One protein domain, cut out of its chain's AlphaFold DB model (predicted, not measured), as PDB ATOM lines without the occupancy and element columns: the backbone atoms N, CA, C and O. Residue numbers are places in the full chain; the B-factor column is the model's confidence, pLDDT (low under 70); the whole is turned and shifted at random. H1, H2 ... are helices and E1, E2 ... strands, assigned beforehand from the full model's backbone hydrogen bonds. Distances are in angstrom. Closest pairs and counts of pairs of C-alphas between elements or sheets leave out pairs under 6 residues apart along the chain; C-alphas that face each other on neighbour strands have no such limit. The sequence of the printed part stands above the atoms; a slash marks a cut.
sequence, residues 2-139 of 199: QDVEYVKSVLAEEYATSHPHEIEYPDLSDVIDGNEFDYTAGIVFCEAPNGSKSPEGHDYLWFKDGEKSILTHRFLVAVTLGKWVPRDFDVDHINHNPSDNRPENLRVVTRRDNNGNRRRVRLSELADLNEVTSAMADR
ATOM      1  N   GLN A   2     -30.067   4.939  34.969       68.50
ATOM      2  CA  GLN A   2     -29.952   4.065  36.162       68.50
ATOM      3  C   GLN A   2     -29.458   4.793  37.426       68.50
ATOM      4  O   GLN A   2     -29.935   4.519  38.521       68.50
ATOM      5  N   ASP A   3     -28.542   5.750  37.278       79.56
ATOM      6  CA  ASP A   3     -27.991   6.478  38.426       79.56
ATOM      7  C   ASP A   3     -29.023   7.380  39.101       79.56
ATOM      8  O   ASP A   3     -29.143   7.372  40.319       79.56
ATOM      9  N   VAL A   4     -29.807   8.118  38.309       83.62
ATOM     10  CA  VAL A   4     -30.873   9.002  38.809       83.62
ATOM     11  C   VAL A   4     -31.916   8.195  39.570       83.62
ATOM     12  O   VAL A   4     -32.335   8.588  40.652       83.62
ATOM     13  N   GLU A   5     -32.312   7.054  39.013       87.06
ATOM     14  CA  GLU A   5     -33.299   6.162  39.615       87.06
ATOM     15  C   GLU A   5     -32.794   5.567  40.935       87.06
ATOM     16  O   GLU A   5     -33.529   5.570  41.917       87.06
ATOM     17  N   TYR A   6     -31.517   5.175  41.002       86.88
ATOM     18  CA  TYR A   6     -30.882   4.733  42.245       86.88
ATOM     19  C   TYR A   6     -30.818   5.842  43.302       86.88
ATOM     20  O   TYR A   6     -31.141   5.615  44.464       86.88
ATOM     21  N   VAL A   7     -30.413   7.062  42.928       86.88
ATOM     22  CA  VAL A   7     -30.392   8.176  43.890       86.88
ATOM     23  C   VAL A   7     -31.807   8.467  44.392       86.88
ATOM     24  O   VAL A   7     -32.000   8.620  45.594       86.88
ATOM     25  N   LYS A   8     -32.810   8.470  43.506       88.69
ATOM     26  CA  LYS A   8     -34.217   8.641  43.889       88.69
ATOM     27  C   LYS A   8     -34.718   7.516  44.793       88.69
ATOM     28  O   LYS A   8     -35.444   7.813  45.735       88.69
ATOM     29  N   SER A   9     -34.321   6.264  44.553       89.88
ATOM     30  CA  SER A   9     -34.729   5.140  45.400       89.88
ATOM     31  C   SER A   9     -34.144   5.257  46.804       89.88
ATOM     32  O   SER A   9     -34.883   5.128  47.769       89.88
ATOM     33  N   VAL A  10     -32.854   5.591  46.931       88.44
ATOM     34  CA  VAL A  10     -32.230   5.811  48.246       88.44
ATOM     35  C   VAL A  10     -32.869   6.995  48.958       88.44
ATOM     36  O   VAL A  10     -33.153   6.917  50.146       88.44
ATOM     37  N   LEU A  11     -33.136   8.084  48.232       87.81
ATOM     38  CA  LEU A  11     -33.833   9.223  48.810       87.81
ATOM     39  C   LEU A  11     -35.256   8.856  49.243       87.81
ATOM     40  O   LEU A  11     -35.770   9.506  50.136       87.81
ATOM     41  N   ALA A  12     -35.928   7.869  48.655       89.00
ATOM     42  CA  ALA A  12     -37.278   7.484  49.071       89.00
ATOM     43  C   ALA A  12     -37.316   6.662  50.375       89.00
ATOM     44  O   ALA A  12     -38.377   6.553  50.985       89.00
ATOM     45  N   GLU A  13     -36.186   6.092  50.792       89.50
ATOM     46  CA  GLU A  13     -36.058   5.279  52.003       89.50
ATOM     47  C   GLU A  13     -35.687   6.129  53.233       89.50
ATOM     48  O   GLU A  13     -35.327   7.301  53.119       89.50
ATOM     49  N   GLU A  14     -35.769   5.535  54.426       88.31
ATOM     50  CA  GLU A  14     -35.221   6.116  55.659       88.31
ATOM     51  C   GLU A  14     -33.701   5.912  55.686       88.31
ATOM     52  O   GLU A  14     -33.211   4.787  55.547       88.31
ATOM     53  N   TYR A  15     -32.938   6.988  55.874       90.25
ATOM     54  CA  TYR A  15     -31.476   6.951  55.851       90.25
ATOM     55  C   TYR A  15     -30.858   7.873  56.899       90.25
ATOM     56  O   TYR A  15     -31.424   8.887  57.298       90.25
ATOM     57  N   ALA A  16     -29.633   7.546  57.311       89.06
ATOM     58  CA  ALA A  16     -28.879   8.377  58.237       89.06
ATOM     59  C   ALA A  16     -28.299   9.620  57.538       89.06
ATOM     60  O   ALA A  16     -27.660   9.544  56.480       89.06
ATOM     61  N   THR A  17     -28.476  10.779  58.168       88.75
ATOM     62  CA  THR A  17     -27.932  12.073  57.722       88.75
ATOM     63  C   THR A  17     -26.633  12.455  58.436       88.75
ATOM     64  O   THR A  17     -25.969  13.413  58.042       88.75
ATOM     65  N   SER A  18     -26.240  11.691  59.455       89.38
ATOM     66  CA  SER A  18     -25.037  11.864  60.276       89.38
ATOM     67  C   SER A  18     -24.406  10.509  60.610       89.38
ATOM     68  O   SER A  18     -25.061   9.465  60.574       89.38
ATOM     69  N   HIS A  19     -23.113  10.513  60.930       87.25
ATOM     70  CA  HIS A  19     -22.458   9.362  61.555       87.25
ATOM     71  C   HIS A  19     -22.692   9.343  63.082       87.25
ATOM     72  O   HIS A  19     -22.935  10.397  63.660       87.25
ATOM     73  N   PRO A  20     -22.535   8.193  63.775       88.44
ATOM     74  CA  PRO A  20     -22.826   8.076  65.215       88.44
ATOM     75  C   PRO A  20     -22.047   9.014  66.154       88.44
ATOM     76  O   PRO A  20     -22.412   9.163  67.312       88.44
ATOM     77  N   HIS A  21     -20.939   9.593  65.684       88.88
ATOM     78  CA  HIS A  21     -20.082  10.513  66.439       88.88
ATOM     79  C   HIS A  21     -20.218  11.970  65.969       88.88
ATOM     80  O   HIS A  21     -19.518  12.845  66.476       88.88
ATOM     81  N   GLU A  22     -21.059  12.231  64.967       89.19
ATOM     82  CA  GLU A  22     -21.318  13.571  64.454       89.19
ATOM     83  C   GLU A  22     -22.553  14.156  65.139       89.19
ATOM     84  O   GLU A  22     -23.528  13.452  65.391       89.19
ATOM     85  N   ILE A  23     -22.539  15.468  65.378       89.19
ATOM     86  CA  ILE A  23     -23.752  16.208  65.745       89.19
ATOM     87  C   ILE A  23     -24.748  16.050  64.590       89.19
ATOM     88  O   ILE A  23     -24.364  16.222  63.429       89.19
ATOM     89  N   GLU A  24     -26.003  15.707  64.873       91.44
ATOM     90  CA  GLU A  24     -27.038  15.523  63.848       91.44
ATOM     91  C   GLU A  24     -27.373  16.835  63.136       91.44
ATOM     92  O   GLU A  24     -27.032  17.921  63.599       91.44
ATOM     93  N   TYR A  25     -27.922  16.760  61.920       92.06
ATOM     94  CA  TYR A  25     -28.382  17.987  61.266       92.06
ATOM     95  C   TYR A  25     -29.654  18.477  61.967       92.06
ATOM     96  O   TYR A  25     -30.512  17.643  62.252       92.06
ATOM     97  N   PRO A  26     -29.778  19.788  62.241       93.06
ATOM     98  CA  PRO A  26     -31.046  20.363  62.684       93.06
ATOM     99  C   PRO A  26     -32.140  20.135  61.633       93.06
ATOM    100  O   PRO A  26     -31.847  19.796  60.475       93.06
ATOM    101  N   ASP A  27     -33.403  20.319  62.022       94.12
ATOM    102  CA  ASP A  27     -34.513  20.209  61.077       94.12
ATOM    103  C   ASP A  27     -34.320  21.194  59.922       94.12
ATOM    104  O   ASP A  27     -34.003  22.367  60.125       94.12
ATOM    105  N   LEU A  28     -34.485  20.716  58.689       93.81
ATOM    106  CA  LEU A  28     -34.231  21.546  57.516       93.81
ATOM    107  C   LEU A  28     -35.162  22.766  57.476       93.81
ATOM    108  O   LEU A  28     -34.740  23.829  57.029       93.81
ATOM    109  N   SER A  29     -36.406  22.629  57.943       93.00
ATOM    110  CA  SER A  29     -37.369  23.733  57.962       93.00
ATOM    111  C   SER A  29     -36.924  24.829  58.919       93.00
ATOM    112  O   SER A  29     -37.015  26.000  58.563       93.00
ATOM    113  N   ASP A  30     -36.390  24.447  60.082       92.88
ATOM    114  CA  ASP A  30     -35.863  25.385  61.072       92.88
ATOM    115  C   ASP A  30     -34.638  26.130  60.527       92.88
ATOM    116  O   ASP A  30     -34.551  27.346  60.675       92.88
ATOM    117  N   VAL A  31     -33.735  25.442  59.814       93.81
ATOM    118  CA  VAL A  31     -32.577  26.096  59.174       93.81
ATOM    119  C   VAL A  31     -33.022  27.063  58.079       93.81
ATOM    120  O   VAL A  31     -32.490  28.167  57.996       93.81
ATOM    121  N   ILE A  32     -33.991  26.669  57.243       93.94
ATOM    122  CA  ILE A  32     -34.535  27.534  56.185       93.94
ATOM    123  C   ILE A  32     -35.201  28.774  56.786       93.94
ATOM    124  O   ILE A  32     -35.050  29.864  56.244       93.94
ATOM    125  N   ASP A  33     -35.946  28.617  57.878       91.69
ATOM    126  CA  ASP A  33     -36.664  29.725  58.508       91.69
ATOM    127  C   ASP A  33     -35.732  30.620  59.347       91.69
ATOM    128  O   ASP A  33     -35.990  31.817  59.468       91.69
ATOM    129  N   GLY A  34     -34.667  30.056  59.923       90.81
ATOM    130  CA  GLY A  34     -33.728  30.751  60.806       90.81
ATOM    131  C   GLY A  34     -32.569  31.455  60.099       90.81
ATOM    132  O   GLY A  34     -31.955  32.340  60.694       90.81
ATOM    133  N   ASN A  35     -32.269  31.097  58.848       91.38
ATOM    134  CA  ASN A  35     -31.143  31.653  58.097       91.38
ATOM    135  C   ASN A  35     -31.625  32.437  56.874       91.38
ATOM    136  O   ASN A  35     -32.495  31.996  56.130       91.38
ATOM    137  N   GLU A  36     -31.011  33.593  56.628       92.88
ATOM    138  CA  GLU A  36     -31.224  34.366  55.403       92.88
ATOM    139  C   GLU A  36     -30.306  33.838  54.293       92.88
ATOM    140  O   GLU A  36     -29.100  33.680  54.489       92.88
ATOM    141  N   PHE A  37     -30.861  33.543  53.117       94.31
ATOM    142  CA  PHE A  37     -30.093  33.040  51.978       94.31
ATOM    143  C   PHE A  37     -30.752  33.402  50.644       94.31
ATOM    144  O   PHE A  37     -31.969  33.551  50.551       94.31
ATOM    145  N   ASP A  38     -29.937  33.498  49.595       94.44
ATOM    146  CA  ASP A  38     -30.380  33.603  48.207       94.44
ATOM    147  C   ASP A  38     -30.157  32.256  47.516       94.44
ATOM    148  O   ASP A  38     -29.032  31.869  47.181       94.44
ATOM    149  N   TYR A  39     -31.257  31.535  47.294       93.75
ATOM    150  CA  TYR A  39     -31.236  30.232  46.636       93.75
ATOM    151  C   TYR A  39     -30.700  30.300  45.198       93.75
ATOM    152  O   TYR A  39     -29.963  29.412  44.771       93.75
ATOM    153  N   THR A  40     -31.047  31.350  44.451       92.56
ATOM    154  CA  THR A  40     -30.692  31.465  43.029       92.56
ATOM    155  C   THR A  40     -29.219  31.818  42.870       92.56
ATOM    156  O   THR A  40     -28.531  31.245  42.024       92.56
ATOM    157  N   ALA A  41     -28.719  32.730  43.708       93.19
ATOM    158  CA  ALA A  41     -27.301  33.074  43.748       93.19
ATOM    159  C   ALA A  41     -26.443  31.980  44.407       93.19
ATOM    160  O   ALA A  41     -25.238  31.928  44.173       93.19
ATOM    161  N   GLY A  42     -27.055  31.096  45.199       93.19
ATOM    162  CA  GLY A  42     -26.362  30.054  45.946       93.19
ATOM    163  C   GLY A  42     -25.542  30.613  47.108       93.19
ATOM    164  O   GLY A  42     -24.429  30.155  47.350       93.19
ATOM    165  N   ILE A  43     -26.069  31.622  47.798       94.12
ATOM    166  CA  ILE A  43     -25.373  32.342  48.871       94.12
ATOM    167  C   ILE A  43     -26.181  32.203  50.152       94.12
ATOM    168  O   ILE A  43     -27.386  32.450  50.144       94.12
ATOM    169  N   VAL A  44     -25.526  31.856  51.257       94.56
ATOM    170  CA  VAL A  44     -26.117  31.928  52.603       94.56
ATOM    171  C   VAL A  44     -25.486  33.097  53.347       94.56
ATOM    172  O   VAL A  44     -24.269  33.283  53.312       94.56
ATOM    173  N   PHE A  45     -26.299  33.919  54.008       91.44
ATOM    174  CA  PHE A  45     -25.785  35.061  54.754       91.44
ATOM    175  C   PHE A  45     -24.905  34.583  55.923       91.44
ATOM    176  O   PHE A  45     -25.158  33.539  56.521       91.44
ATOM    177  N   CYS A  46     -23.845  35.332  56.239       90.88
ATOM    178  CA  CYS A  46     -22.817  34.946  57.218       90.88
ATOM    179  C   CYS A  46     -22.012  33.676  56.875       90.88
ATOM    180  O   CYS A  46     -21.340  33.127  57.755       90.88
ATOM    181  N   GLU A  47     -22.022  33.215  55.622       93.00
ATOM    182  CA  GLU A  47     -21.117  32.142  55.223       93.00
ATOM    183  C   GLU A  47     -19.647  32.587  55.251       93.00
ATOM    184  O   GLU A  47     -19.293  33.733  54.964       93.00
ATOM    185  N   ALA A  48     -18.771  31.658  55.613       94.94
ATOM    186  CA  ALA A  48     -17.339  31.874  55.729       94.94
ATOM    187  C   ALA A  48     -16.562  30.736  55.047       94.94
ATOM    188  O   ALA A  48     -17.098  29.650  54.829       94.94
ATOM    189  N   PRO A  49     -15.273  30.928  54.738       95.56
ATOM    190  CA  PRO A  49     -14.400  29.825  54.358       95.56
ATOM    191  C   PRO A  49     -14.264  28.804  55.498       95.56
ATOM    192  O   PRO A  49     -13.933  29.157  56.629       95.56
ATOM    193  N   ASN A  50     -14.430  27.520  55.187       91.56
ATOM    194  CA  ASN A  50     -14.197  26.395  56.105       91.56
ATOM    195  C   ASN A  50     -12.694  26.032  56.226       91.56
ATOM    196  O   ASN A  50     -12.309  24.992  56.750       91.56
ATOM    197  N   GLY A  51     -11.800  26.835  55.642       90.19
ATOM    198  CA  GLY A  51     -10.351  26.595  55.646       90.19
ATOM    199  C   GLY A  51      -9.867  25.478  54.713       90.19
ATOM    200  O   GLY A  51      -8.666  25.366  54.471       90.19
ATOM    201  N   SER A  52     -10.774  24.681  54.143       88.62
ATOM    202  CA  SER A  52     -10.463  23.725  53.076       88.62
ATOM    203  C   SER A  52     -10.488  24.417  51.715       88.62
ATOM    204  O   SER A  52     -11.414  25.176  51.426       88.62
ATOM    205  N   LYS A  53      -9.502  24.107  50.868       91.19
ATOM    206  CA  LYS A  53      -9.354  24.676  49.522       91.19
ATOM    207  C   LYS A  53      -9.378  23.595  48.448       91.19
ATOM    208  O   LYS A  53      -8.894  22.486  48.678       91.19
ATOM    209  N   SER A  54      -9.916  23.922  47.276       90.38
ATOM    210  CA  SER A  54      -9.733  23.101  46.074       90.38
ATOM    211  C   SER A  54      -8.277  23.171  45.584       90.38
ATOM    212  O   SER A  54      -7.533  24.069  45.996       90.38
ATOM    213  N   PRO A  55      -7.848  22.261  44.687       88.44
ATOM    214  CA  PRO A  55      -6.541  22.354  44.028       88.44
ATOM    215  C   PRO A  55      -6.289  23.706  43.338       88.44
ATOM    216  O   PRO A  55      -5.155  24.172  43.282       88.44
ATOM    217  N   GLU A  56      -7.349  24.351  42.854       88.19
ATOM    218  CA  GLU A  56      -7.345  25.662  42.199       88.19
ATOM    219  C   GLU A  56      -7.371  26.837  43.198       88.19
ATOM    220  O   GLU A  56      -7.291  27.996  42.798       88.19
ATOM    221  N   GLY A  57      -7.450  26.555  44.504       91.44
ATOM    222  CA  GLY A  57      -7.363  27.546  45.580       91.44
ATOM    223  C   GLY A  57      -8.695  28.150  46.028       91.44
ATOM    224  O   GLY A  57      -8.694  29.029  46.895       91.44
ATOM    225  N   HIS A  58      -9.817  27.680  45.483       91.56
ATOM    226  CA  HIS A  58     -11.158  28.127  45.854       91.56
ATOM    227  C   HIS A  58     -11.587  27.559  47.211       91.56
ATOM    228  O   HIS A  58     -11.279  26.411  47.533       91.56
ATOM    229  N   ASP A  59     -12.311  28.351  47.999       93.81
ATOM    230  CA  ASP A  59     -12.708  27.993  49.359       93.81
ATOM    231  C   ASP A  59     -14.050  27.261  49.392       93.81
ATOM    232  O   ASP A  59     -15.016  27.663  48.739       93.81
ATOM    233  N   TYR A  60     -14.123  26.217  50.216       93.81
ATOM    234  CA  TYR A  60     -15.405  25.648  50.620       93.81
ATOM    235  C   TYR A  60     -16.079  26.568  51.630       93.81
ATOM    236  O   TYR A  60     -15.465  26.940  52.631       93.81
ATOM    237  N   LEU A  61     -17.348  26.886  51.382       96.56
ATOM    238  CA  LEU A  61     -18.134  27.764  52.241       96.56
ATOM    239  C   LEU A  61     -19.000  26.971  53.223       96.56
ATOM    240  O   LEU A  61     -19.506  25.883  52.915       96.56
ATOM    241  N   TRP A  62     -19.133  27.518  54.425       96.81
ATOM    242  CA  TRP A  62     -19.996  27.007  55.485       96.81
ATOM    243  C   TRP A  62     -20.633  28.154  56.265       96.81
ATOM    244  O   TRP A  62     -20.132  29.274  56.258       96.81
ATOM    245  N   PHE A  63     -21.701  27.865  56.988       96.25
ATOM    246  CA  PHE A  63     -22.300  28.776  57.956       96.25
ATOM    247  C   PHE A  63     -22.604  28.013  59.246       96.25
ATOM    248  O   PHE A  63     -22.562  26.778  59.280       96.25
ATOM    249  N   LYS A  64     -22.850  28.744  60.332       94.81
ATOM    250  CA  LYS A  64     -23.197  28.156  61.627       94.81
ATOM    251  C   LYS A  64     -24.689  28.289  61.872       94.81
ATOM    252  O   LYS A  64     -25.219  29.385  61.762       94.81
ATOM    253  N   ASP A  65     -25.299  27.186  62.276       93.31
ATOM    254  CA  ASP A  65     -26.671  27.123  62.760       93.31
ATOM    255  C   ASP A  65     -26.645  26.432  64.132       93.31
ATOM    256  O   ASP A  65     -26.321  25.245  64.257       93.31
ATOM    257  N   GLY A  66     -26.841  27.223  65.190       89.25
ATOM    258  CA  GLY A  66     -26.611  26.787  66.567       89.25
ATOM    259  C   GLY A  66     -25.179  26.280  66.794       89.25
ATOM    260  O   GLY A  66     -24.197  26.982  66.544       89.25
ATOM    261  N   GLU A  67     -25.054  25.044  67.277       89.62
ATOM    262  CA  GLU A  67     -23.759  24.394  67.531       89.62
ATOM    263  C   GLU A  67     -23.162  23.729  66.282       89.62
ATOM    264  O   GLU A  67     -21.991  23.333  66.279       89.62
ATOM    265  N   LYS A  68     -23.943  23.602  65.204       91.69
ATOM    266  CA  LYS A  68     -23.528  22.877  64.011       91.69
ATOM    267  C   LYS A  68     -23.038  23.824  62.932       91.69
ATOM    268  O   LYS A  68     -23.620  24.864  62.654       91.69
ATOM    269  N   SER A  69     -21.949  23.432  62.282       94.69
ATOM    270  CA  SER A  69     -21.473  24.114  61.082       94.69
ATOM    271  C   SER A  69     -21.875  23.319  59.841       94.69
ATOM    272  O   SER A  69     -21.621  22.114  59.749       94.69
ATOM    273  N   ILE A  70     -22.545  23.983  58.905       95.56
ATOM    274  CA  ILE A  70     -23.198  23.383  57.743       95.56
ATOM    275  C   ILE A  70     -22.523  23.908  56.476       95.56
ATOM    276  O   ILE A  70     -22.377  25.109  56.292       95.56
ATOM    277  N   LEU A  71     -22.111  23.002  55.585       96.12
ATOM    278  CA  LEU A  71     -21.565  23.369  54.276       96.12
ATOM    279  C   LEU A  71     -22.660  23.983  53.392       96.12
ATOM    280  O   LEU A  71     -23.697  23.344  53.190       96.12
ATOM    281  N   THR A  72     -22.399  25.156  52.805       96.88
ATOM    282  CA  THR A  72     -23.378  25.912  52.000       96.88
ATOM    283  C   THR A  72     -23.966  25.057  50.875       96.88
ATOM    284  O   THR A  72     -25.182  24.921  50.755       96.88
ATOM    285  N   HIS A  73     -23.118  24.389  50.088       96.25
ATOM    286  CA  HIS A  73     -23.581  23.543  48.984       96.25
ATOM    287  C   HIS A  73     -24.466  22.371  49.446       96.25
ATOM    288  O   HIS A  73     -25.390  21.985  48.733       96.25
ATOM    289  N   ARG A  74     -24.224  21.794  50.636       96.25
ATOM    290  CA  ARG A  74     -25.071  20.708  51.164       96.25
ATOM    291  C   ARG A  74     -26.436  21.230  51.580       96.25
ATOM    292  O   ARG A  74     -27.428  20.550  51.331       96.25
ATOM    293  N   PHE A  75     -26.479  22.413  52.191       97.06
ATOM    294  CA  PHE A  75     -27.728  23.076  52.546       97.06
ATOM    295  C   PHE A  75     -28.576  23.375  51.307       97.06
ATOM    296  O   PHE A  75     -29.722  22.949  51.249       97.06
ATOM    297  N   LEU A  76     -28.007  23.987  50.267       97.00
ATOM    298  CA  LEU A  76     -28.760  24.335  49.053       97.00
ATOM    299  C   LEU A  76     -29.292  23.106  48.297       97.00
ATOM    300  O   LEU A  76     -30.420  23.117  47.794       97.00
ATOM    301  N   VAL A  77     -28.530  22.006  48.265       96.69
ATOM    302  CA  VAL A  77     -29.052  20.727  47.756       96.69
ATOM    303  C   VAL A  77     -30.197  20.221  48.631       96.69
ATOM    304  O   VAL A  77     -31.207  19.778  48.093       96.69
ATOM    305  N   ALA A  78     -30.075  20.305  49.957       96.25
ATOM    306  CA  ALA A  78     -31.129  19.865  50.864       96.25
ATOM    307  C   ALA A  78     -32.425  20.667  50.679       96.25
ATOM    308  O   ALA A  78     -33.491  20.064  50.590       96.25
ATOM    309  N   VAL A  79     -32.329  21.994  50.522       95.81
ATOM    310  CA  VAL A  79     -33.463  22.873  50.175       95.81
ATOM    311  C   VAL A  79     -34.146  22.393  48.897       95.81
ATOM    312  O   VAL A  79     -35.363  22.249  48.855       95.81
ATOM    313  N   THR A  80     -33.355  22.064  47.875       95.19
ATOM    314  CA  THR A  80     -33.864  21.591  46.580       95.19
ATOM    315  C   THR A  80     -34.567  20.236  46.671       95.19
ATOM    316  O   THR A  80     -35.545  19.992  45.972       95.19
ATOM    317  N   LEU A  81     -34.072  19.342  47.526       93.50
ATOM    318  CA  LEU A  81     -34.659  18.017  47.744       93.50
ATOM    319  C   LEU A  81     -35.786  18.024  48.789       93.50
ATOM    320  O   LEU A  81     -36.446  17.000  48.970       93.50
ATOM    321  N   GLY A  82     -35.972  19.134  49.509       93.69
ATOM    322  CA  GLY A  82     -36.866  19.237  50.663       93.69
ATOM    323  C   GLY A  82     -36.414  18.429  51.885       93.69
ATOM    324  O   GLY A  82     -37.200  18.243  52.810       93.69
ATOM    325  N   LYS A  83     -35.176  17.916  51.895       94.19
ATOM    326  CA  LYS A  83     -34.597  17.131  52.996       94.19
ATOM    327  C   LYS A  83     -33.087  16.998  52.880       94.19
ATOM    328  O   LYS A  83     -32.514  17.122  51.799       94.19
ATOM    329  N   TRP A  84     -32.439  16.669  53.993       95.38
ATOM    330  CA  TRP A  84     -30.997  16.449  54.024       95.38
ATOM    331  C   TRP A  84     -30.559  15.281  53.137       95.38
ATOM    332  O   TRP A  84     -31.186  14.222  53.088       95.38
ATOM    333  N   VAL A  85     -29.432  15.481  52.454       92.94
ATOM    334  CA  VAL A  85     -28.760  14.451  51.655       92.94
ATOM    335  C   VAL A  85     -28.191  13.377  52.594       92.94
ATOM    336  O   VAL A  85     -27.565  13.752  53.596       92.94
ATOM    337  N   PRO A  86     -28.329  12.073  52.276       92.00
ATOM    338  CA  PRO A  86     -27.765  11.004  53.093       92.00
ATOM    339  C   PRO A  86     -26.270  11.201  53.348       92.00
ATOM    340  O   PRO A  86     -25.542  11.753  52.511       92.00
ATOM    341  N   ARG A  87     -25.777  10.733  54.500       89.62
ATOM    342  CA  ARG A  87     -24.376  10.971  54.881       89.62
ATOM    343  C   ARG A  87     -23.374  10.285  53.950       89.62
ATOM    344  O   ARG A  87     -22.270  10.796  53.785       89.62
ATOM    345  N   ASP A  88     -23.767   9.179  53.320       87.00
ATOM    346  CA  ASP A  88     -22.944   8.406  52.376       87.00
ATOM    347  C   ASP A  88     -22.858   9.007  50.966       87.00
ATOM    348  O   ASP A  88     -22.142   8.493  50.096       87.00
ATOM    349  N   PHE A  89     -23.577  10.106  50.748       89.69
ATOM    350  CA  PHE A  89     -23.550  10.877  49.522       89.69
ATOM    351  C   PHE A  89     -22.792  12.180  49.744       89.69
ATOM    352  O   PHE A  89     -23.002  12.910  50.722       89.69
ATOM    353  N   ASP A  90     -21.936  12.486  48.781       90.44
ATOM    354  CA  ASP A  90     -21.234  13.751  48.699       90.44
ATOM    355  C   ASP A  90     -21.958  14.664  47.700       90.44
ATOM    356  O   ASP A  90     -22.673  14.219  46.795       90.44
ATOM    357  N   VAL A  91     -21.794  15.967  47.895       92.44
ATOM    358  CA  VAL A  91     -22.280  16.995  46.978       92.44
ATOM    359  C   VAL A  91     -21.047  17.635  46.367       92.44
ATOM    360  O   VAL A  91     -20.128  18.008  47.090       92.44
ATOM    361  N   ASP A  92     -21.026  17.707  45.046       91.19
ATOM    362  CA  ASP A  92     -19.857  18.100  44.271       91.19
ATOM    363  C   ASP A  92     -20.216  19.191  43.257       91.19
ATOM    364  O   ASP A  92     -21.363  19.293  42.806       91.19
ATOM    365  N   HIS A  93     -19.217  19.989  42.890       93.31
ATOM    366  CA  HIS A  93     -19.354  21.154  42.022       93.31
ATOM    367  C   HIS A  93     -18.967  20.788  40.590       93.31
ATOM    368  O   HIS A  93     -17.875  20.288  40.320       93.31
ATOM    369  N   ILE A  94     -19.859  21.046  39.634       92.44
ATOM    370  CA  ILE A  94     -19.667  20.685  38.224       92.44
ATOM    371  C   ILE A  94     -18.501  21.471  37.612       92.44
ATOM    372  O   ILE A  94     -17.737  20.904  36.831       92.44
ATOM    373  N   ASN A  95     -18.354  22.748  37.971       92.69
ATOM    374  CA  ASN A  95     -17.269  23.617  37.513       92.69
ATOM    375  C   ASN A  95     -15.979  23.518  38.348       92.69
ATOM    376  O   ASN A  95     -15.060  24.293  38.097       92.69
ATOM    377  N   HIS A  96     -15.910  22.609  39.329       90.62
ATOM    378  CA  HIS A  96     -14.783  22.459  40.261       90.62
ATOM    379  C   HIS A  96     -14.470  23.694  41.130       90.62
ATOM    380  O   HIS A  96     -13.437  23.739  41.793       90.62
ATOM    381  N   ASN A  97     -15.372  24.676  41.181       93.75
ATOM    382  CA  ASN A  97     -15.267  25.834  42.056       93.75
ATOM    383  C   ASN A  97     -16.180  25.649  43.288       93.75
ATOM    384  O   ASN A  97     -17.382  25.902  43.184       93.75
ATOM    385  N   PRO A  98     -15.640  25.256  44.459       94.19
ATOM    386  CA  PRO A  98     -16.410  25.067  45.688       94.19
ATOM    387  C   PRO A  98     -17.052  26.333  46.263       94.19
ATOM    388  O   PRO A  98     -17.894  26.225  47.154       94.19
ATOM    389  N   SER A  99     -16.663  27.517  45.783       94.44
ATOM    390  CA  SER A  99     -17.281  28.783  46.180       94.44
ATOM    391  C   SER A  99     -18.517  29.124  45.332       94.44
ATOM    392  O   SER A  99     -19.278  30.007  45.708       94.44
ATOM    393  N   ASP A 100     -18.739  28.445  44.199       95.31
ATOM    394  CA  ASP A 100     -19.911  28.647  43.336       95.31
ATOM    395  C   ASP A 100     -21.018  27.645  43.688       95.31
ATOM    396  O   ASP A 100     -21.126  26.577  43.083       95.31
ATOM    397  N   ASN A 101     -21.848  27.972  44.680       96.38
ATOM    398  CA  ASN A 101     -22.875  27.050  45.176       96.38
ATOM    399  C   ASN A 101     -24.234  27.182  44.468       96.38
ATOM    400  O   ASN A 101     -25.242  26.721  45.002       96.38
ATOM    401  N   ARG A 102     -24.296  27.783  43.272       96.44
ATOM    402  CA  ARG A 102     -25.554  27.876  42.515       96.44
ATOM    403  C   ARG A 102     -26.144  26.481  42.255       96.44
ATOM    404  O   ARG A 102     -25.392  25.597  41.840       96.44
ATOM    405  N   PRO A 103     -27.466  26.264  42.407       94.81
ATOM    406  CA  PRO A 103     -28.090  24.941  42.257       94.81
ATOM    407  C   PRO A 103     -27.775  24.233  40.928       94.81
ATOM    408  O   PRO A 103     -27.565  23.021  40.894       94.81
ATOM    409  N   GLU A 104     -27.672  24.993  39.834       95.00
ATOM    410  CA  GLU A 104     -27.298  24.501  38.499       95.00
ATOM    411  C   GLU A 104     -25.872  23.929  38.419       95.00
ATOM    412  O   GLU A 104     -25.586  23.091  37.560       95.00
ATOM    413  N   ASN A 105     -24.984  24.357  39.319       95.12
ATOM    414  CA  ASN A 105     -23.591  23.932  39.400       95.12
ATOM    415  C   ASN A 105     -23.388  22.730  40.342       95.12
ATOM    416  O   ASN A 105     -22.275  22.220  40.451       95.12
ATOM    417  N   LEU A 106     -24.435  22.243  41.015       94.81
ATOM    418  CA  LEU A 106     -24.323  21.181  42.015       94.81
ATOM    419  C   LEU A 106     -24.768  19.815  41.475       94.81
ATOM    420  O   LEU A 106     -25.710  19.675  40.683       94.81
ATOM    421  N   ARG A 107     -24.088  18.766  41.939       93.12
ATOM    422  CA  ARG A 107     -24.455  17.368  41.688       93.12
ATOM    423  C   ARG A 107     -24.330  16.520  42.945       93.12
ATOM    424  O   ARG A 107     -23.473  16.759  43.790       93.12
ATOM    425  N   VAL A 108     -25.158  15.487  43.025       92.06
ATOM    426  CA  VAL A 108     -25.103  14.468  44.074       92.06
ATOM    427  C   VAL A 108     -24.287  13.283  43.554       92.06
ATOM    428  O   VAL A 108     -24.536  12.766  42.458       92.06
ATOM    429  N   VAL A 109     -23.291  12.861  44.331       86.94
ATOM    430  CA  VAL A 109     -22.404  11.735  44.013       86.94
ATOM    431  C   VAL A 109     -22.369  10.755  45.181       86.94
ATOM    432  O   VAL A 109     -22.458  11.148  46.340       86.94
ATOM    433  N   THR A 110     -22.238   9.457  44.907       81.62
ATOM    434  CA  THR A 110     -22.011   8.487  45.990       81.62
ATOM    435  C   THR A 110     -20.512   8.417  46.295       81.62
ATOM    436  O   THR A 110     -19.689   8.559  45.386       81.62
ATOM    437  N   ARG A 111     -20.124   8.120  47.543       68.94
ATOM    438  CA  ARG A 111     -18.702   7.938  47.910       68.94
ATOM    439  C   ARG A 111     -17.967   6.912  47.049       68.94
ATOM    440  O   ARG A 111     -16.800   7.095  46.704       68.94
ATOM    441  N   ARG A 112     -18.656   5.832  46.667       64.81
ATOM    442  CA  ARG A 112     -18.103   4.786  45.791       64.81
ATOM    443  C   ARG A 112     -17.826   5.307  44.378       64.81
ATOM    444  O   ARG A 112     -16.936   4.795  43.703       64.81
ATOM    445  N   ASP A 113     -18.565   6.327  43.954       62.41
ATOM    446  CA  ASP A 113     -18.465   6.918  42.626       62.41
ATOM    447  C   ASP A 113     -17.507   8.101  42.564       62.41
ATOM    448  O   ASP A 113     -16.890   8.288  41.517       62.41
ATOM    449  N   ASN A 114     -17.315   8.841  43.660       60.09
ATOM    450  CA  ASN A 114     -16.339   9.931  43.718       60.09
ATOM    451  C   ASN A 114     -14.924   9.431  43.351       60.09
ATOM    452  O   ASN A 114     -14.240  10.029  42.526       60.09
ATOM    453  N   ASN A 115     -14.551   8.235  43.826       58.94
ATOM    454  CA  ASN A 115     -13.267   7.596  43.499       58.94
ATOM    455  C   ASN A 115     -13.220   6.845  42.151       58.94
ATOM    456  O   ASN A 115     -12.144   6.404  41.749       58.94
ATOM    457  N   GLY A 116     -14.345   6.641  41.453       56.62
ATOM    458  CA  GLY A 116     -14.401   5.764  40.265       56.62
ATOM    459  C   GLY A 116     -15.124   6.332  39.039       56.62
ATOM    460  O   GLY A 116     -15.307   5.597  38.071       56.62
ATOM    461  N   ASN A 117     -15.586   7.584  39.111       55.25
ATOM    462  CA  ASN A 117     -16.669   8.189  38.330       55.25
ATOM    463  C   ASN A 117     -17.609   7.282  37.544       55.25
ATOM    464  O   ASN A 117     -17.629   7.298  36.314       55.25
ATOM    465  N   ARG A 118     -18.441   6.553  38.295       59.16
ATOM    466  CA  ARG A 118     -19.482   5.675  37.748       59.16
ATOM    467  C   ARG A 118     -20.892   6.246  37.842       59.16
ATOM    468  O   ARG A 118     -21.672   5.933  36.956       59.16
ATOM    469  N   ARG A 119     -21.209   7.073  38.848       66.25
ATOM    470  CA  ARG A 119     -22.544   7.678  38.998       66.25
ATOM    471  C   ARG A 119     -22.460   9.127  39.448       66.25
ATOM    472  O   ARG A 119     -21.821   9.450  40.449       66.25
ATOM    473  N   ARG A 120     -23.084  10.005  38.672       79.62
ATOM    474  CA  ARG A 120     -23.131  11.453  38.895       79.62
ATOM    475  C   ARG A 120     -24.513  11.924  38.491       79.62
ATOM    476  O   ARG A 120     -24.876  11.758  37.331       79.62
ATOM    477  N   VAL A 121     -25.259  12.497  39.427       86.31
ATOM    478  CA  VAL A 121     -26.616  12.973  39.157       86.31
ATOM    479  C   VAL A 121     -26.673  14.470  39.390       86.31
ATOM    480  O   VAL A 121     -26.333  14.948  40.471       86.31
ATOM    481  N   ARG A 122     -27.070  15.218  38.361       90.31
ATOM    482  CA  ARG A 122     -27.248  16.669  38.474       90.31
ATOM    483  C   ARG A 122     -28.463  16.976  39.328       90.31
ATOM    484  O   ARG A 122     -29.448  16.241  39.297       90.31
ATOM    485  N   LEU A 123     -28.415  18.091  40.044       89.62
ATOM    486  CA  LEU A 123     -29.528  18.486  40.895       89.62
ATOM    487  C   LEU A 123     -30.826  18.701  40.096       89.62
ATOM    488  O   LEU A 123     -31.886  18.247  40.515       89.62
ATOM    489  N   SER A 124     -30.715  19.260  38.888       90.75
ATOM    490  CA  SER A 124     -31.827  19.440  37.943       90.75
ATOM    491  C   SER A 124     -32.444  18.141  37.401       90.75
ATOM    492  O   SER A 124     -33.517  18.175  36.811       90.75
ATOM    493  N   GLU A 125     -31.798  16.983  37.578       89.38
ATOM    494  CA  GLU A 125     -32.373  15.671  37.228       89.38
ATOM    495  C   GLU A 125     -33.179  15.062  38.393       89.38
ATOM    496  O   GLU A 125     -33.993  14.144  38.201       89.38
ATOM    497  N   LEU A 126     -32.948  15.557  39.614       87.81
ATOM    498  CA  LEU A 126     -33.621  15.105  40.831       87.81
ATOM    499  C   LEU A 126     -34.898  15.896  41.102       87.81
ATOM    500  O   LEU A 126     -35.905  15.275  41.439       87.81
ATOM    501  N   ALA A 127     -34.855  17.216  40.916       90.00
ATOM    502  CA  ALA A 127     -35.958  18.134  41.183       90.00
ATOM    503  C   ALA A 127     -36.035  19.244  40.120       90.00
ATOM    504  O   ALA A 127     -35.040  19.549  39.458       90.00
ATOM    505  N   ASP A 128     -37.212  19.859  39.978       91.69
ATOM    506  CA  ASP A 128     -37.388  21.045  39.138       91.69
ATOM    507  C   ASP A 128     -36.889  22.291  39.879       91.69
ATOM    508  O   ASP A 128     -37.495  22.757  40.845       91.69
ATOM    509  N   LEU A 129     -35.763  22.839  39.420       90.06
ATOM    510  CA  LEU A 129     -35.148  24.012  40.036       90.06
ATOM    511  C   LEU A 129     -36.052  25.252  39.955       90.06
ATOM    512  O   LEU A 129     -36.037  26.061  40.875       90.06
ATOM    513  N   ASN A 130     -36.855  25.405  38.895       89.38
ATOM    514  CA  ASN A 130     -37.710  26.585  38.728       89.38
ATOM    515  C   ASN A 130     -38.867  26.585  39.729       89.38
ATOM    516  O   ASN A 130     -39.252  27.641  40.239       89.38
ATOM    517  N   GLU A 131     -39.410  25.402  40.017       89.62
ATOM    518  CA  GLU A 131     -40.443  25.219  41.033       89.62
ATOM    519  C   GLU A 131     -39.894  25.572  42.418       89.62
ATOM    520  O   GLU A 131     -40.508  26.359  43.139       89.62
ATOM    521  N   VAL A 132     -38.694  25.085  42.752       89.31
ATOM    522  CA  VAL A 132     -38.033  25.397  44.028       89.31
ATOM    523  C   VAL A 132     -37.725  26.888  44.145       89.31
ATOM    524  O   VAL A 132     -38.030  27.487  45.174       89.31
ATOM    525  N   THR A 133     -37.179  27.514  43.100       89.94
ATOM    526  CA  THR A 133     -36.916  28.960  43.095       89.94
ATOM    527  C   THR A 133     -38.193  29.758  43.342       89.94
ATOM    528  O   THR A 133     -38.187  30.685  44.151       89.94
ATOM    529  N   SER A 134     -39.297  29.380  42.692       87.44
ATOM    530  CA  SER A 134     -40.592  30.044  42.882       87.44
ATOM    531  C   SER A 134     -41.106  29.857  44.313       87.44
ATOM    532  O   SER A 134     -41.485  30.823  44.968       87.44
ATOM    533  N   ALA A 135     -41.019  28.634  44.845       87.69
ATOM    534  CA  ALA A 135     -41.422  28.327  46.213       87.69
ATOM    535  C   ALA A 135     -40.599  29.088  47.267       87.69
ATOM    536  O   ALA A 135     -41.152  29.536  48.272       87.69
ATOM    537  N   MET A 136     -39.289  29.249  47.054       87.44
ATOM    538  CA  MET A 136     -38.423  30.009  47.961       87.44
ATOM    539  C   MET A 136     -38.675  31.518  47.869       87.44
ATOM    540  O   MET A 136     -38.614  32.193  48.890       87.44
ATOM    541  N   ALA A 137     -39.009  32.046  46.686       82.44
ATOM    542  CA  ALA A 137     -39.368  33.456  46.521       82.44
ATOM    543  C   ALA A 137     -40.675  33.823  47.250       82.44
ATOM    544  O   ALA A 137     -40.787  34.912  47.814       82.44
ATOM    545  N   ASP A 138     -41.644  32.904  47.275       76.56
ATOM    546  CA  ASP A 138     -42.924  33.092  47.966       76.56
ATOM    547  C   ASP A 138     -42.829  32.863  49.487       76.56
ATOM    548  O   ASP A 138     -43.694  33.310  50.254       76.56
ATOM    549  N   ARG A 139     -41.780  32.172  49.956       76.88
ATOM    550  CA  ARG A 139     -41.570  31.883  51.376       76.88
ATOM    551  C   ARG A 139     -41.162  33.160  52.107       76.88
ATOM    552  O   ARG A 139     -40.011  33.579  52.107       76.88
TER     553      ARG A 139
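Overview. This is residues 2 to 139 of the 199 residues of the protein "HNHc domain-containing protein" of Pelagicola marinus (UniProt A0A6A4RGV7). Helix H3 stands in the middle of a rounded body, with two small, separate sheets of three strands packed on it: E1-E2-E3 at its first residues and E4-E5-E6 along its first half. H1 covers E5 and E6 on the same face as H3, while H2 and H6 lie by the later residues of H3. The printed part has 138 residues, with six named helices and six named strands in the order H1 H2 E1 E2 E3 H3 E4 E5 H4 E6 H5 H6; both sheets are antiparallel and the class is mixed, helices and strands. It is compact, with a radius of gyration of the C-alphas of 14.4 A and spans of 36 by 35 by 33 A.

Along the chain. Find C-alpha 2 at (-29.952, 4.065, 36.162); from there H1 runs 15.2 A to residue 12. H2 is residues 28 to 34. E1, residues 48 to 53, spans 12.4 A, E2, residues 59 to 65, 19.4 A, and E3 is residues 68 to 71. At C-alpha 72, (-23.378, 25.912, 52.000), H3 begins and runs 14.4 A to residue 81. E4 is residues 89 to 93, E5 106 to 110, H4 111 to 114, E6 120 to 122 and H5 123 to 126. H6, residues 129 to 138, runs 14.3 A to C-alpha 138 at (-42.924, 33.092, 47.966).

Arrangement. Look first at H1, on the sheet E4-E5-E6 at a height of 9.8 A, across the strands; its closest C-alphas to E6 are Val 4 and Val 121, 5.8 A apart. H3 is on the same face at a height of 9.3 A, over E4 and E5, and with H1 and this sheet makes two layers, helices on one face of a sheet. H4 is on the opposite face, over none of the strands, and H5 only grazes the sheet. H2 and H3 only just touch, with 3 pairs of C-alphas within 8 A, Leu 28 and Val 79 closest at 7.5 A. E1 E2 E3 form a meander, each strand the antiparallel neighbour of the one before: N 50 and O 60 are 2.8 A apart, N 63 and O 70 2.9 A. In the other sheet, N 90 and O 109 are 2.8 A apart, N 108 and O 121 2.9 A. H3 and H6 are close but not clearly touching, Thr 80 and Val 132 having C-alphas 6.2 A apart, about perpendicular at 84 degrees. Every O i to N i+4 pair is within hydrogen-bond range in H1, H2, H3 and H6; H4 and H5 are too short for such a pair.

Size, cuts and confidence. The C-alphas farthest apart, Gly 116 and Asp 138, are 40.2 A apart. The printed part has no cut; the links H1 to H2, H2 to E1 and E4 to E5 are long. The mean pLDDT of the printed part is 89.2, with residue 2 and residues 111 to 119 under 70.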